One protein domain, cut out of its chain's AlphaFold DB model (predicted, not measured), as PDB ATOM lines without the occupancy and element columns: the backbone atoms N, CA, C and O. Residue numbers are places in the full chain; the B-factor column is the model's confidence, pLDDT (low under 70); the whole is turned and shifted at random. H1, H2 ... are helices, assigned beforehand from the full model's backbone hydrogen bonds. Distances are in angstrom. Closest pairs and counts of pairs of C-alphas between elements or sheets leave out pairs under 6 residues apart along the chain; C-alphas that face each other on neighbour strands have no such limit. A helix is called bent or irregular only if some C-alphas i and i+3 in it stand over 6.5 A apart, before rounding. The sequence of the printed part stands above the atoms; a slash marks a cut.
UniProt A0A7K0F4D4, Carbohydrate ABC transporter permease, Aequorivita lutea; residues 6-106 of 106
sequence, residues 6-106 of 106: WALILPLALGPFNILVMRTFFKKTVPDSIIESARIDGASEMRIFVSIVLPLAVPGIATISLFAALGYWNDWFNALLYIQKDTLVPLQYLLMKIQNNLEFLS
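Overview. This is residues 6 to 106 of the 106 residues of the protein "Carbohydrate ABC transporter permease" of Aequorivita lutea (UniProt A0A7K0F4D4). The model is a long, thin all-helix rod: H2 and H5 run side by side in opposite directions along its middle, H3 and H4 sit at one end, and H1 and H6 lie toward the other. Beyond these H7 extends the long axis, and its residues 98 to 105 stick out with Ser 106. The printed part has 101 residues, with seven named helices, H1 to H7 in order, and no named strand. It is extended, with a radius of gyration of the C-alphas of 20.6 A and spans of 71 by 23 by 17 A.

Along the chain. H1, residues 6 to 12, begins at C-alpha 6 (39.992, -52.968, -17.437). H2, residues 16 to 29, is 20.0 A long. H3 holds residues 32 to 40 and H4 residues 45 to 56. H5, residues 58 to 73, is 22.0 A long. H6 holds residues 77 to 82. H7, residues 91 to 105, is 21.6 A long and ends at C-alpha 105 (17.903, -47.403, -42.793). H1 and H4 are only just irregular: C-alphas 8 and 11 are 6.7 A apart, and 51 and 54 are 6.53 A apart.

Arrangement. H2 touches H5 at residues 60 to 64 of H5, opposite ways at a shallow tilt of 15 degrees; the closest C-alphas, Met 22 and Gly 60, are 5.9 A apart. H3 and H4, a hairpin, only just touch, with 3 pairs of C-alphas within 8 A, the closest Ala 38 and Ile 48 at 6.8 A. H1 touches H6, closest C-alphas Ala 7 and Tyr 82 at 6.2 A. Every O i to N i+4 pair is within hydrogen-bond range in H2, H3, H5, H6 and H7; H4 has 6 of 8, and H1 1 of 3, with 2 of 4 O i to N i+3 pairs.

Size, cuts and confidence. The C-alphas farthest apart, Ile 40 and Ser 106, are 72.1 A apart. The printed part has no cut, no link is long, and no printed residue is under 70 in pLDDT.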
ATOM      1  N   TRP A   6      39.480 -54.135 -18.156       93.62
ATOM      2  CA  TRP A   6      39.992 -52.968 -17.437       93.62
ATOM      3  C   TRP A   6      39.776 -51.652 -18.186       93.62
ATOM      4  O   TRP A   6      39.648 -50.615 -17.540       93.62
ATOM      5  N   ALA A   7      39.686 -51.686 -19.521       92.25
ATOM      6  CA  ALA A   7      39.314 -50.520 -20.324       92.25
ATOM      7  C   ALA A   7      37.886 -50.039 -20.040       92.25
ATOM      8  O   ALA A   7      37.601 -48.867 -20.244       92.25
ATOM      9  N   LEU A   8      37.010 -50.936 -19.579       92.06
ATOM     10  CA  LEU A   8      35.628 -50.622 -19.217       92.06
ATOM     11  C   LEU A   8      35.512 -50.186 -17.751       92.06
ATOM     12  O   LEU A   8      34.699 -49.333 -17.427       92.06
ATOM     13  N   ILE A   9      36.337 -50.751 -16.863       92.94
ATOM     14  CA  ILE A   9      36.257 -50.491 -15.418       92.94
ATOM     15  C   ILE A   9      36.997 -49.202 -15.032       92.94
ATOM     16  O   ILE A   9      36.449 -48.330 -14.372       92.94
ATOM     17  N   LEU A  10      38.265 -49.058 -15.418       92.62
ATOM     18  CA  LEU A  10      39.120 -48.006 -14.853       92.62
ATOM     19  C   LEU A  10      38.670 -46.565 -15.160       92.62
ATOM     20  O   LEU A  10      38.767 -45.745 -14.245       92.62
ATOM     21  N   PRO A  11      38.166 -46.222 -16.364       90.12
ATOM     22  CA  PRO A  11      37.782 -44.840 -16.668       90.12
ATOM     23  C   PRO A  11      36.673 -44.280 -15.767       90.12
ATOM     24  O   PRO A  11      36.686 -43.091 -15.459       90.12
ATOM     25  N   LEU A  12      35.741 -45.128 -15.321       88.56
ATOM     26  CA  LEU A  12      34.618 -44.744 -14.455       88.56
ATOM     27  C   LEU A  12      34.838 -45.104 -12.980       88.56
ATOM     28  O   LEU A  12      33.977 -44.826 -12.143       88.56
ATOM     29  N   ALA A  13      35.984 -45.697 -12.634       88.50
ATOM     30  CA  ALA A  13      36.251 -46.182 -11.282       88.50
ATOM     31  C   ALA A  13      36.258 -45.062 -10.232       88.50
ATOM     32  O   ALA A  13      35.877 -45.294  -9.084       88.50
ATOM     33  N   LEU A  14      36.677 -43.850 -10.607       82.62
ATOM     34  CA  LEU A  14      36.742 -42.701  -9.709       82.62
ATOM     35  C   LEU A  14      36.129 -41.466 -10.368       82.62
ATOM     36  O   LEU A  14      36.552 -41.037 -11.437       82.62
ATOM     37  N   GLY A  15      35.160 -40.865  -9.682       86.25
ATOM     38  CA  GLY A  15      34.527 -39.612 -10.079       86.25
ATOM     39  C   GLY A  15      34.651 -38.564  -8.968       86.25
ATOM     40  O   GLY A  15      34.425 -38.908  -7.802       86.25
ATOM     41  N   PRO A  16      34.942 -37.283  -9.281       91.06
ATOM     42  CA  PRO A  16      35.032 -36.214  -8.280       91.06
ATOM     43  C   PRO A  16      33.781 -36.097  -7.397       91.06
ATOM     44  O   PRO A  16      33.881 -35.861  -6.194       91.06
ATOM     45  N   PHE A  17      32.601 -36.327  -7.981       90.75
ATOM     46  CA  PHE A  17      31.328 -36.323  -7.262       90.75
ATOM     47  C   PHE A  17      31.260 -37.414  -6.181       90.75
ATOM     48  O   PHE A  17      30.945 -37.119  -5.030       90.75
ATOM     49  N   ASN A  18      31.639 -38.651  -6.513       91.31
ATOM     50  CA  ASN A  18      31.645 -39.769  -5.567       91.31
ATOM     51  C   ASN A  18      32.608 -39.501  -4.396       91.31
ATOM     52  O   ASN A  18      32.273 -39.749  -3.237       91.31
ATOM     53  N   ILE A  19      33.775 -38.912  -4.678       92.31
ATOM     54  CA  ILE A  19      34.743 -38.514  -3.643       92.31
ATOM     55  C   ILE A  19      34.136 -37.462  -2.704       92.31
ATOM     56  O   ILE A  19      34.257 -37.576  -1.482       92.31
ATOM     57  N   LEU A  20      33.454 -36.454  -3.256       93.25
ATOM     58  CA  LEU A  20      32.810 -35.404  -2.468       93.25
ATOM     59  C   LEU A  20      31.705 -35.964  -1.558       93.25
ATOM     60  O   LEU A  20      31.610 -35.565  -0.391       93.25
ATOM     61  N   VAL A  21      30.909 -36.909  -2.070       92.06
ATOM     62  CA  VAL A  21      29.865 -37.604  -1.303       92.06
ATOM     63  C   VAL A  21      30.487 -38.381  -0.141       92.06
ATOM     64  O   VAL A  21      30.111 -38.124   1.005       92.06
ATOM     65  N   MET A  22      31.488 -39.242  -0.385       93.50
ATOM     66  CA  MET A  22      32.148 -39.993   0.700       93.50
ATOM     67  C   MET A  22      32.772 -39.076   1.741       93.50
ATOM     68  O   MET A  22      32.596 -39.291   2.939       93.50
ATOM     69  N   ARG A  23      33.491 -38.036   1.304       92.50
ATOM     70  CA  ARG A  23      34.134 -37.090   2.221       92.50
ATOM     71  C   ARG A  23      33.112 -36.424   3.139       92.50
ATOM     72  O   ARG A  23      33.373 -36.247   4.328       92.50
ATOM     73  N   THR A  24      31.959 -36.051   2.590       92.19
ATOM     74  CA  THR A  24      30.876 -35.434   3.360       92.19
ATOM     75  C   THR A  24      30.268 -36.420   4.352       92.19
ATOM     76  O   THR A  24      30.027 -36.037   5.494       92.19
ATOM     77  N   PHE A  25      30.076 -37.681   3.957       91.88
ATOM     78  CA  PHE A  25      29.603 -38.739   4.853       91.88
ATOM     79  C   PHE A  25      30.569 -38.989   6.008       91.88
ATOM     80  O   PHE A  25      30.156 -38.902   7.160       91.88
ATOM     81  N   PHE A  26      31.856 -39.204   5.728       91.62
ATOM     82  CA  PHE A  26      32.848 -39.416   6.784       91.62
ATOM     83  C   PHE A  26      32.866 -38.257   7.785       91.62
ATOM     84  O   PHE A  26      32.799 -38.491   8.986       91.62
ATOM     85  N   LYS A  27      32.860 -37.010   7.294       91.06
ATOM     86  CA  LYS A  27      32.886 -35.820   8.156       91.06
ATOM     87  C   LYS A  27      31.607 -35.630   8.983       91.06
ATOM     88  O   LYS A  27      31.667 -35.044  10.056       91.06
ATOM     89  N   LYS A  28      30.442 -36.041   8.473       91.19
ATOM     90  CA  LYS A  28      29.156 -35.849   9.167       91.19
ATOM     91  C   LYS A  28      28.795 -36.999  10.102       91.19
ATOM     92  O   LYS A  28      28.108 -36.765  11.090       91.19
ATOM     93  N   THR A  29      29.193 -38.220   9.766       89.19
ATOM     94  CA  THR A  29      28.721 -39.434  10.445       89.19
ATOM     95  C   THR A  29      29.693 -39.936  11.506       89.19
ATOM     96  O   THR A  29      29.258 -40.634  12.415       89.19
ATOM     97  N   VAL A  30      30.981 -39.588  11.423       90.88
ATOM     98  CA  VAL A  30      31.995 -40.033  12.386       90.88
ATOM     99  C   VAL A  30      32.377 -38.870  13.307       90.88
ATOM    100  O   VAL A  30      33.070 -37.960  12.858       90.88
ATOM    101  N   PRO A  31      31.933 -38.862  14.579       92.81
ATOM    102  CA  PRO A  31      32.366 -37.866  15.552       92.81
ATOM    103  C   PRO A  31      33.844 -38.053  15.904       92.81
ATOM    104  O   PRO A  31      34.278 -39.176  16.174       92.81
ATOM    105  N   ASP A  32      34.591 -36.951  15.990       93.19
ATOM    106  CA  ASP A  32      36.018 -36.974  16.338       93.19
ATOM    107  C   ASP A  32      36.272 -37.619  17.714       93.19
ATOM    108  O   ASP A  32      37.254 -38.338  17.894       93.19
ATOM    109  N   SER A  33      35.333 -37.477  18.656       95.00
ATOM    110  CA  SER A  33      35.425 -38.061  20.001       95.00
ATOM    111  C   SER A  33      35.492 -39.593  20.012       95.00
ATOM    112  O   SER A  33      36.171 -40.168  20.861       95.00
ATOM    113  N   ILE A  34      34.832 -40.276  19.068       93.75
ATOM    114  CA  ILE A  34      34.900 -41.744  18.964       93.75
ATOM    115  C   ILE A  34      36.288 -42.173  18.473       93.75
ATOM    116  O   ILE A  34      36.835 -43.170  18.945       93.75
ATOM    117  N   ILE A  35      36.875 -41.405  17.552       95.38
ATOM    118  CA  ILE A  35      38.230 -41.653  17.046       95.38
ATOM    119  C   ILE A  35      39.255 -41.424  18.162       95.38
ATOM    120  O   ILE A  35      40.141 -42.256  18.357       95.38
ATOM    121  N   GLU A  36      39.124 -40.331  18.918       95.56
ATOM    122  CA  GLU A  36      39.996 -40.026  20.057       95.56
ATOM    123  C   GLU A  36      39.914 -41.102  21.145       95.56
ATOM    124  O   GLU A  36      40.955 -41.577  21.597       95.56
ATOM    125  N   SER A  37      38.708 -41.561  21.499       96.50
ATOM    126  CA  SER A  37      38.535 -42.662  22.456       96.50
ATOM    127  C   SER A  37      39.232 -43.937  21.981       96.50
ATOM    128  O   SER A  37      39.978 -44.548  22.738       96.50
ATOM    129  N   ALA A  38      39.064 -44.313  20.709       95.75
ATOM    130  CA  ALA A  38      39.700 -45.512  20.171       95.75
ATOM    131  C   ALA A  38      41.239 -45.413  20.162       95.75
ATOM    132  O   ALA A  38      41.921 -46.420  20.360       95.75
ATOM    133  N   ARG A  39      41.797 -44.210  19.964       96.00
ATOM    134  CA  ARG A  39      43.245 -43.966  20.093       96.00
ATOM    135  C   ARG A  39      43.724 -44.098  21.534       96.00
ATOM    136  O   ARG A  39      44.787 -44.676  21.749       96.00
ATOM    137  N   ILE A  40      42.954 -43.601  22.504       96.88
ATOM    138  CA  ILE A  40      43.246 -43.765  23.939       96.88
ATOM    139  C   ILE A  40      43.242 -45.254  24.318       96.88
ATOM    140  O   ILE A  40      44.141 -45.703  25.024       96.88
ATOM    141  N   ASP A  41      42.317 -46.035  23.753       95.88
ATOM    142  CA  ASP A  41      42.245 -47.496  23.913       95.88
ATOM    143  C   ASP A  41      43.361 -48.259  23.156       95.88
ATOM    144  O   ASP A  41      43.390 -49.493  23.135       95.88
ATOM    145  N   GLY A  42      44.289 -47.544  22.508       96.06
ATOM    146  CA  GLY A  42      45.444 -48.116  21.815       96.06
ATOM    147  C   GLY A  42      45.131 -48.734  20.447       96.06
ATOM    148  O   GLY A  42      45.927 -49.525  19.931       96.06
ATOM    149  N   ALA A  43      43.989 -48.417  19.830       97.00
ATOM    150  CA  ALA A  43      43.671 -48.908  18.493       97.00
ATOM    151  C   ALA A  43      44.532 -48.217  17.417       97.00
ATOM    152  O   ALA A  43      44.590 -46.995  17.328       97.00
ATOM    153  N   SER A  44      45.163 -49.008  16.540       97.12
ATOM    154  CA  SER A  44      45.859 -48.486  15.352       97.12
ATOM    155  C   SER A  44      44.891 -47.816  14.365       97.12
ATOM    156  O   SER A  44      43.755 -48.276  14.234       97.12
ATOM    157  N   GLU A  45      45.356 -46.841  13.576       95.94
ATOM    158  CA  GLU A  45      44.529 -46.120  12.586       95.94
ATOM    159  C   GLU A  45      43.788 -47.053  11.612       95.94
ATOM    160  O   GLU A  45      42.606 -46.855  11.343       95.94
ATOM    161  N   MET A  46      44.437 -48.121  11.131       97.31
ATOM    162  CA  MET A  46      43.793 -49.091  10.233       97.31
ATOM    163  C   MET A  46      42.646 -49.840  10.925       97.31
ATOM    164  O   MET A  46      41.593 -50.072  10.331       97.31
ATOM    165  N   ARG A  47      42.818 -50.184  12.209       96.62
ATOM    166  CA  ARG A  47      41.767 -50.815  13.017       96.62
ATOM    167  C   ARG A  47      40.599 -49.857  13.238       96.62
ATOM    168  O   ARG A  47      39.460 -50.289  13.082       96.62
ATOM    169  N   ILE A  48      40.872 -48.588  13.552       96.56
ATOM    170  CA  ILE A  48      39.846 -47.540  13.689       96.56
ATOM    171  C   ILE A  48      39.078 -47.392  12.371       96.56
ATOM    172  O   ILE A  48      37.847 -47.413  12.362       96.56
ATOM    173  N   PHE A  49      39.791 -47.322  11.245       95.00
ATOM    174  CA  PHE A  49      39.175 -47.196   9.932       95.00
ATOM    175  C   PHE A  49      38.237 -48.370   9.619       95.00
ATOM    176  O   PHE A  49      37.055 -48.159   9.363       95.00
ATOM    177  N   VAL A  50      38.734 -49.607   9.679       96.62
ATOM    178  CA  VAL A  50      37.953 -50.790   9.282       96.62
ATOM    179  C   VAL A  50      36.843 -51.119  10.284       96.62
ATOM    180  O   VAL A  50      35.774 -51.561   9.874       96.62
ATOM    181  N   SER A  51      37.071 -50.907  11.582       95.62
ATOM    182  CA  SER A  51      36.142 -51.358  12.632       95.62
ATOM    183  C   SER A  51      35.115 -50.300  13.040       95.62
ATOM    184  O   SER A  51      34.081 -50.661  13.593       95.62
ATOM    185  N   ILE A  52      35.390 -49.011  12.805       94.88
ATOM    186  CA  ILE A  52      34.532 -47.899  13.250       94.88
ATOM    187  C   ILE A  52      34.105 -47.041  12.059       94.88
ATOM    188  O   ILE A  52      32.915 -46.923  11.775       94.88
ATOM    189  N   VAL A  53      35.062 -46.463  11.329       94.50
ATOM    190  CA  VAL A  53      34.767 -45.494  10.255       94.50
ATOM    191  C   VAL A  53      34.012 -46.152   9.098       94.50
ATOM    192  O   VAL A  53      33.017 -45.612   8.618       94.50
ATOM    193  N   LEU A  54      34.467 -47.323   8.649       94.00
ATOM    194  CA  LEU A  54      33.925 -48.012   7.482       94.00
ATOM    195  C   LEU A  54      32.481 -48.517   7.700       94.00
ATOM    196  O   LEU A  54      31.645 -48.229   6.841       94.00
ATOM    197  N   PRO A  55      32.124 -49.172   8.827       94.19
ATOM    198  CA  PRO A  55      30.741 -49.559   9.116       94.19
ATOM    199  C   PRO A  55      29.790 -48.364   9.236       94.19
ATOM    200  O   PRO A  55      28.667 -48.414   8.736       94.19
ATOM    201  N   LEU A  56      30.242 -47.259   9.837       94.00
ATOM    202  CA  LEU A  56      29.451 -46.027   9.933       94.00
ATOM    203  C   LEU A  56      29.205 -45.382   8.562       94.00
ATOM    204  O   LEU A  56      28.191 -44.717   8.356       94.00
ATOM    205  N   ALA A  57      30.104 -45.599   7.602       93.44
ATOM    206  CA  ALA A  57      30.006 -45.046   6.259       93.44
ATOM    207  C   ALA A  57      29.214 -45.913   5.263       93.44
ATOM    208  O   ALA A  57      29.074 -45.516   4.102       93.44
ATOM    209  N   VAL A  58      28.661 -47.057   5.689       94.44
ATOM    210  CA  VAL A  58      27.869 -47.968   4.838       94.44
ATOM    211  C   VAL A  58      26.773 -47.249   4.030       94.44
ATOM    212  O   VAL A  58      26.690 -47.502   2.827       94.44
ATOM    213  N   PRO A  59      25.980 -46.307   4.588       93.69
ATOM    214  CA  PRO A  59      24.984 -45.571   3.801       93.69
ATOM    215  C   PRO A  59      25.589 -44.735   2.656       93.69
ATOM    216  O   PRO A  59      25.025 -44.657   1.560       93.69
ATOM    217  N   GLY A  60      26.763 -44.136   2.884       93.19
ATOM    218  CA  GLY A  60      27.496 -43.389   1.859       93.19
ATOM    219  C   GLY A  60      28.047 -44.302   0.764       93.19
ATOM    220  O   GLY A  60      27.892 -44.008  -0.423       93.19
ATOM    221  N   ILE A  61      28.598 -45.456   1.153       94.50
ATOM    222  CA  ILE A  61      29.077 -46.485   0.218       94.50
ATOM    223  C   ILE A  61      27.923 -47.004  -0.643       94.50
ATOM    224  O   ILE A  61      28.085 -47.134  -1.856       94.50
ATOM    225  N   ALA A  62      26.751 -47.254  -0.054       95.12
ATOM    226  CA  ALA A  62      25.570 -47.708  -0.785       95.12
ATOM    227  C   ALA A  62      25.124 -46.685  -1.844       95.12
ATOM    228  O   ALA A  62      24.849 -47.055  -2.984       95.12
ATOM    229  N   THR A  63      25.130 -45.394  -1.496       93.19
ATOM    230  CA  THR A  63      24.767 -44.300  -2.412       93.19
ATOM    231  C   THR A  63      25.702 -44.250  -3.621       93.19
ATOM    232  O   THR A  63      25.258 -44.179  -4.766       93.19
ATOM    233  N   ILE A  64      27.011 -44.337  -3.387       94.38
ATOM    234  CA  ILE A  64      28.000 -44.307  -4.470       94.38
ATOM    235  C   ILE A  64      27.969 -45.588  -5.288       94.38
ATOM    236  O   ILE A  64      28.112 -45.526  -6.504       94.38
ATOM    237  N   SER A  65      27.748 -46.736  -4.647       94.44
ATOM    238  CA  SER A  65      27.612 -48.019  -5.341       94.44
ATOM    239  C   SER A  65      26.420 -48.000  -6.294       94.44
ATOM    240  O   SER A  65      26.543 -48.465  -7.424       94.44
ATOM    241  N   LEU A  66      25.299 -47.399  -5.885       94.94
ATOM    242  CA  LEU A  66      24.134 -47.205  -6.746       94.94
ATOM    243  C   LEU A  66      24.464 -46.318  -7.954       94.94
ATOM    244  O   LEU A  66      24.176 -46.694  -9.088       94.94
ATOM    245  N   PHE A  67      25.098 -45.163  -7.733       92.62
ATOM    246  CA  PHE A  67      25.485 -44.275  -8.832       92.62
ATOM    247  C   PHE A  67      26.519 -44.907  -9.764       92.62
ATOM    248  O   PHE A  67      26.409 -44.760 -10.979       92.62
ATOM    249  N   ALA A  68      27.486 -45.648  -9.224       93.81
ATOM    250  CA  ALA A  68      28.459 -46.389 -10.014       93.81
ATOM    251  C   ALA A  68      27.775 -47.476 -10.852       93.81
ATOM    252  O   ALA A  68      28.035 -47.561 -12.047       93.81
ATOM    253  N   ALA A  69      26.862 -48.257 -10.266       94.44
ATOM    254  CA  ALA A  69      26.116 -49.288 -10.985       94.44
ATOM    255  C   ALA A  69      25.314 -48.700 -12.154       94.44
ATOM    256  O   ALA A  69      25.397 -49.211 -13.268       94.44
ATOM    257  N   LEU A  70      24.602 -47.591 -11.926       94.25
ATOM    258  CA  LEU A  70      23.893 -46.875 -12.989       94.25
ATOM    259  C   LEU A  70      24.856 -46.318 -14.044       94.25
ATOM    260  O   LEU A  70      24.562 -46.407 -15.234       94.25
ATOM    261  N   GLY A  71      26.001 -45.776 -13.627       93.62
ATOM    262  CA  GLY A  71      27.033 -45.268 -14.530       93.62
ATOM    263  C   GLY A  71      27.573 -46.354 -15.458       93.62
ATOM    264  O   GLY A  71      27.533 -46.186 -16.671       93.62
ATOM    265  N   TYR A  72      27.997 -47.491 -14.902       94.81
ATOM    266  CA  TYR A  72      28.492 -48.626 -15.685       94.81
ATOM    267  C   TYR A  72      27.418 -49.253 -16.566       94.81
ATOM    268  O   TYR A  72      27.706 -49.631 -17.698       94.81
ATOM    269  N   TRP A  73      26.179 -49.355 -16.079       95.25
ATOM    270  CA  TRP A  73      25.081 -49.890 -16.881       95.25
ATOM    271  C   TRP A  73      24.824 -49.045 -18.133       95.25
ATOM    272  O   TRP A  73      24.550 -49.585 -19.200       95.25
ATOM    273  N   ASN A  74      24.941 -47.721 -18.013       94.94
ATOM    274  CA  ASN A  74      24.686 -46.789 -19.109       94.94
ATOM    275  C   ASN A  74      25.930 -46.471 -19.960       94.94
ATOM    276  O   ASN A  74      25.831 -45.686 -20.904       94.94
ATOM    277  N   ASP A  75      27.089 -47.066 -19.669       94.69
ATOM    278  CA  ASP A  75      28.341 -46.745 -20.350       94.69
ATOM    279  C   ASP A  75      28.485 -47.467 -21.696       94.69
ATOM    280  O   ASP A  75      29.039 -48.561 -21.814       94.69
ATOM    281  N   TRP A  76      27.991 -46.819 -22.744       94.44
ATOM    282  CA  TRP A  76      28.228 -47.234 -24.124       94.44
ATOM    283  C   TRP A  76      29.446 -46.541 -24.750       94.44
ATOM    284  O   TRP A  76      30.049 -47.079 -25.679       94.44
ATOM    285  N   PHE A  77      29.821 -45.354 -24.263       93.81
ATOM    286  CA  PHE A  77      30.826 -44.512 -24.908       93.81
ATOM    287  C   PHE A  77      32.251 -45.021 -24.673       93.81
ATOM    288  O   PHE A  77      33.016 -45.124 -25.632       93.81
ATOM    289  N   ASN A  78      32.618 -45.421 -23.448       93.31
ATOM    290  CA  ASN A  78      33.950 -46.005 -23.239       93.31
ATOM    291  C   ASN A  78      34.101 -47.325 -24.001       93.31
ATOM    292  O   ASN A  78      35.170 -47.607 -24.544       93.31
ATOM    293  N   ALA A  79      33.029 -48.116 -24.087       93.19
ATOM    294  CA  ALA A  79      33.028 -49.341 -24.875       93.19
ATOM    295  C   ALA A  79      33.272 -49.060 -26.364       93.19
ATOM    296  O   ALA A  79      34.133 -49.700 -26.961       93.19
ATOM    297  N   LEU A  80      32.597 -48.055 -26.933       93.19
ATOM    298  CA  LEU A  80      32.833 -47.593 -28.303       93.19
ATOM    299  C   LEU A  80      34.296 -47.174 -28.536       93.19
ATOM    300  O   LEU A  80      34.866 -47.488 -29.579       93.19
ATOM    301  N   LEU A  81      34.910 -46.477 -27.575       92.81
ATOM    302  CA  LEU A  81      36.285 -45.989 -27.702       92.81
ATOM    303  C   LEU A  81      37.343 -47.096 -27.586       92.81
ATOM    304  O   LEU A  81      38.362 -47.052 -28.281       92.81
ATOM    305  N   TYR A  82      37.142 -48.061 -26.684       93.00
ATOM    306  CA  TYR A  82      38.204 -48.982 -26.265       93.00
ATOM    307  C   TYR A  82      37.990 -50.450 -26.645       93.00
ATOM    308  O   TYR A  82      38.956 -51.215 -26.559       93.00
ATOM    309  N   ILE A  83      36.785 -50.861 -27.055       93.44
ATOM    310  CA  ILE A  83      36.459 -52.260 -27.361       93.44
ATOM    311  C   ILE A  83      36.168 -52.448 -28.850       93.44
ATOM    312  O   ILE A  83      35.278 -51.829 -29.427       93.44
ATOM    313  N   GLN A  84      36.908 -53.369 -29.457       88.81
ATOM    314  CA  GLN A  84      36.693 -53.894 -30.805       88.81
ATOM    315  C   GLN A  84      36.378 -55.394 -30.790       88.81
ATOM    316  O   GLN A  84      35.784 -55.905 -31.734       88.81
ATOM    317  N   LYS A  85      36.754 -56.112 -29.725       88.56
ATOM    318  CA  LYS A  85      36.471 -57.542 -29.572       88.56
ATOM    319  C   LYS A  85      34.996 -57.800 -29.242       88.56
ATOM    320  O   LYS A  85      34.533 -57.423 -28.167       88.56
ATOM    321  N   ASP A  86      34.308 -58.560 -30.095       84.25
ATOM    322  CA  ASP A  86      32.876 -58.880 -29.942       84.25
ATOM    323  C   ASP A  86      32.524 -59.535 -28.595       84.25
ATOM    324  O   ASP A  86      31.458 -59.290 -28.039       84.25
ATOM    325  N   THR A  87      33.439 -60.310 -28.004       91.31
ATOM    326  CA  THR A  87      33.209 -60.975 -26.707       91.31
ATOM    327  C   THR A  87      33.193 -60.022 -25.508       91.31
ATOM    328  O   THR A  87      32.926 -60.463 -24.395       91.31
ATOM    329  N   LEU A  88      33.581 -58.756 -25.693       92.56
ATOM    330  CA  LEU A  88      33.658 -57.744 -24.634       92.56
ATOM    331  C   LEU A  88      32.658 -56.601 -24.840       92.56
ATOM    332  O   LEU A  88      32.686 -55.637 -24.081       92.56
ATOM    333  N   VAL A  89      31.796 -56.688 -25.856       93.25
ATOM    334  CA  VAL A  89      30.794 -55.662 -26.151       93.25
ATOM    335  C   VAL A  89      29.711 -55.683 -25.061       93.25
ATOM    336  O   VAL A  89      29.001 -56.683 -24.936       93.25
ATOM    337  N   PRO A  90      29.554 -54.607 -24.265       94.62
ATOM    338  CA  PRO A  90      28.506 -54.542 -23.257       94.62
ATOM    339  C   PRO A  90      27.133 -54.302 -23.893       94.62
ATOM    340  O   PRO A  90      27.014 -53.716 -24.973       94.62
ATOM    341  N   LEU A  91      26.082 -54.714 -23.176       94.56
ATOM    342  CA  LEU A  91      24.697 -54.658 -23.649       94.56
ATOM    343  C   LEU A  91      24.286 -53.256 -24.113       94.56
ATOM    344  O   LEU A  91      23.713 -53.113 -25.189       94.56
ATOM    345  N   GLN A  92      24.614 -52.221 -23.338       95.69
ATOM    346  CA  GLN A  92      24.222 -50.853 -23.671       95.69
ATOM    347  C   GLN A  92      24.862 -50.359 -24.973       95.69
ATOM    348  O   GLN A  92      24.208 -49.689 -25.771       95.69
ATOM    349  N   TYR A  93      26.120 -50.730 -25.231       95.31
ATOM    350  CA  TYR A  93      26.785 -50.393 -26.487       95.31
ATOM    351  C   TYR A  93      26.174 -51.147 -27.671       95.31
ATOM    352  O   TYR A  93      25.947 -50.558 -28.729       95.31
ATOM    353  N   LEU A  94      25.836 -52.426 -27.487       94.44
ATOM    354  CA  LEU A  94      25.140 -53.204 -28.512       94.44
ATOM    355  C   LEU A  94      23.777 -52.588 -28.867       94.44
ATOM    356  O   LEU A  94      23.470 -52.441 -30.049       94.44
ATOM    357  N   LEU A  95      22.989 -52.196 -27.862       95.56
ATOM    358  CA  LEU A  95      21.701 -51.527 -28.064       95.56
ATOM    359  C   LEU A  95      21.862 -50.221 -28.851       95.56
ATOM    360  O   LEU A  95      21.148 -50.014 -29.829       95.56
ATOM    361  N   MET A  96      22.844 -49.391 -28.481       95.38
ATOM    362  CA  MET A  96      23.156 -48.147 -29.192       95.38
ATOM    363  C   MET A  96      23.542 -48.407 -30.658       95.38
ATOM    364  O   MET A  96      23.076 -47.719 -31.564       95.38
ATOM    365  N   LYS A  97      24.348 -49.444 -30.924       92.81
ATOM    366  CA  LYS A  97      24.734 -49.835 -32.288       92.81
ATOM    367  C   LYS A  97      23.524 -50.253 -33.130       92.81
ATOM    368  O   LYS A  97      23.444 -49.888 -34.299       92.81
ATOM    369  N   ILE A  98      22.587 -51.006 -32.549       95.06
ATOM    370  CA  ILE A  98      21.358 -51.426 -33.240       95.06
ATOM    371  C   ILE A  98      20.468 -50.216 -33.541       95.06
ATOM    372  O   ILE A  98      20.003 -50.093 -34.670       95.06
ATOM    373  N   GLN A  99      20.265 -49.316 -32.575       94.44
ATOM    374  CA  GLN A  99      19.461 -48.101 -32.765       94.44
ATOM    375  C   GLN A  99      20.014 -47.221 -33.893       94.44
ATOM    376  O   GLN A  99      19.282 -46.919 -34.832       94.44
ATOM    377  N   ASN A 100      21.316 -46.922 -33.875       92.56
ATOM    378  CA  ASN A 100      21.962 -46.112 -34.915       92.56
ATOM    379  C   ASN A 100      21.849 -46.742 -36.314       92.56
ATOM    380  O   ASN A 100      21.690 -46.041 -37.310       92.56
ATOM    381  N   ASN A 101      21.923 -48.074 -36.405       92.81
ATOM    382  CA  ASN A 101      21.756 -48.772 -37.678       92.81
ATOM    383  C   ASN A 101      20.317 -48.681 -38.203       92.81
ATOM    384  O   ASN A 101      20.127 -48.593 -39.410       92.81
ATOM    385  N   LEU A 102      19.313 -48.725 -37.322       93.88
ATOM    386  CA  LEU A 102      17.910 -48.590 -37.719       93.88
ATOM    387  C   LEU A 102      17.611 -47.182 -38.243       93.88
ATOM    388  O   LEU A 102      16.961 -47.064 -39.276       93.88
ATOM    389  N   GLU A 103      18.131 -46.144 -37.585       92.94
ATOM    390  CA  GLU A 103      17.987 -44.748 -38.029       92.94
ATOM    391  C   GLU A 103      18.649 -44.483 -39.386       92.94
ATOM    392  O   GLU A 103      18.158 -43.681 -40.169       92.94
ATOM    393  N   PHE A 104      19.751 -45.169 -39.695       91.88
ATOM    394  CA  PHE A 104      20.392 -45.061 -41.008       91.88
ATOM    395  C   PHE A 104      19.554 -45.679 -42.142       91.88
ATOM    396  O   PHE A 104      19.706 -45.300 -43.303       91.88
ATOM    397  N   LEU A 105      18.719 -46.671 -41.821       88.31
ATOM    398  CA  LEU A 105      17.903 -47.403 -42.793       88.31
ATOM    399  C   LEU A 105      16.520 -46.775 -43.026       88.31
ATOM    400  O   LEU A 105      15.876 -47.133 -44.015       88.31
ATOM    401  N   SER A 106      16.054 -45.908 -42.121       79.38
ATOM    402  CA  SER A 106      14.807 -45.137 -42.249       79.38
ATOM    403  C   SER A 106      15.001 -43.866 -43.063       79.38
ATOM    404  O   SER A 106      14.131 -43.589 -43.918       79.38
TER     405      SER A 106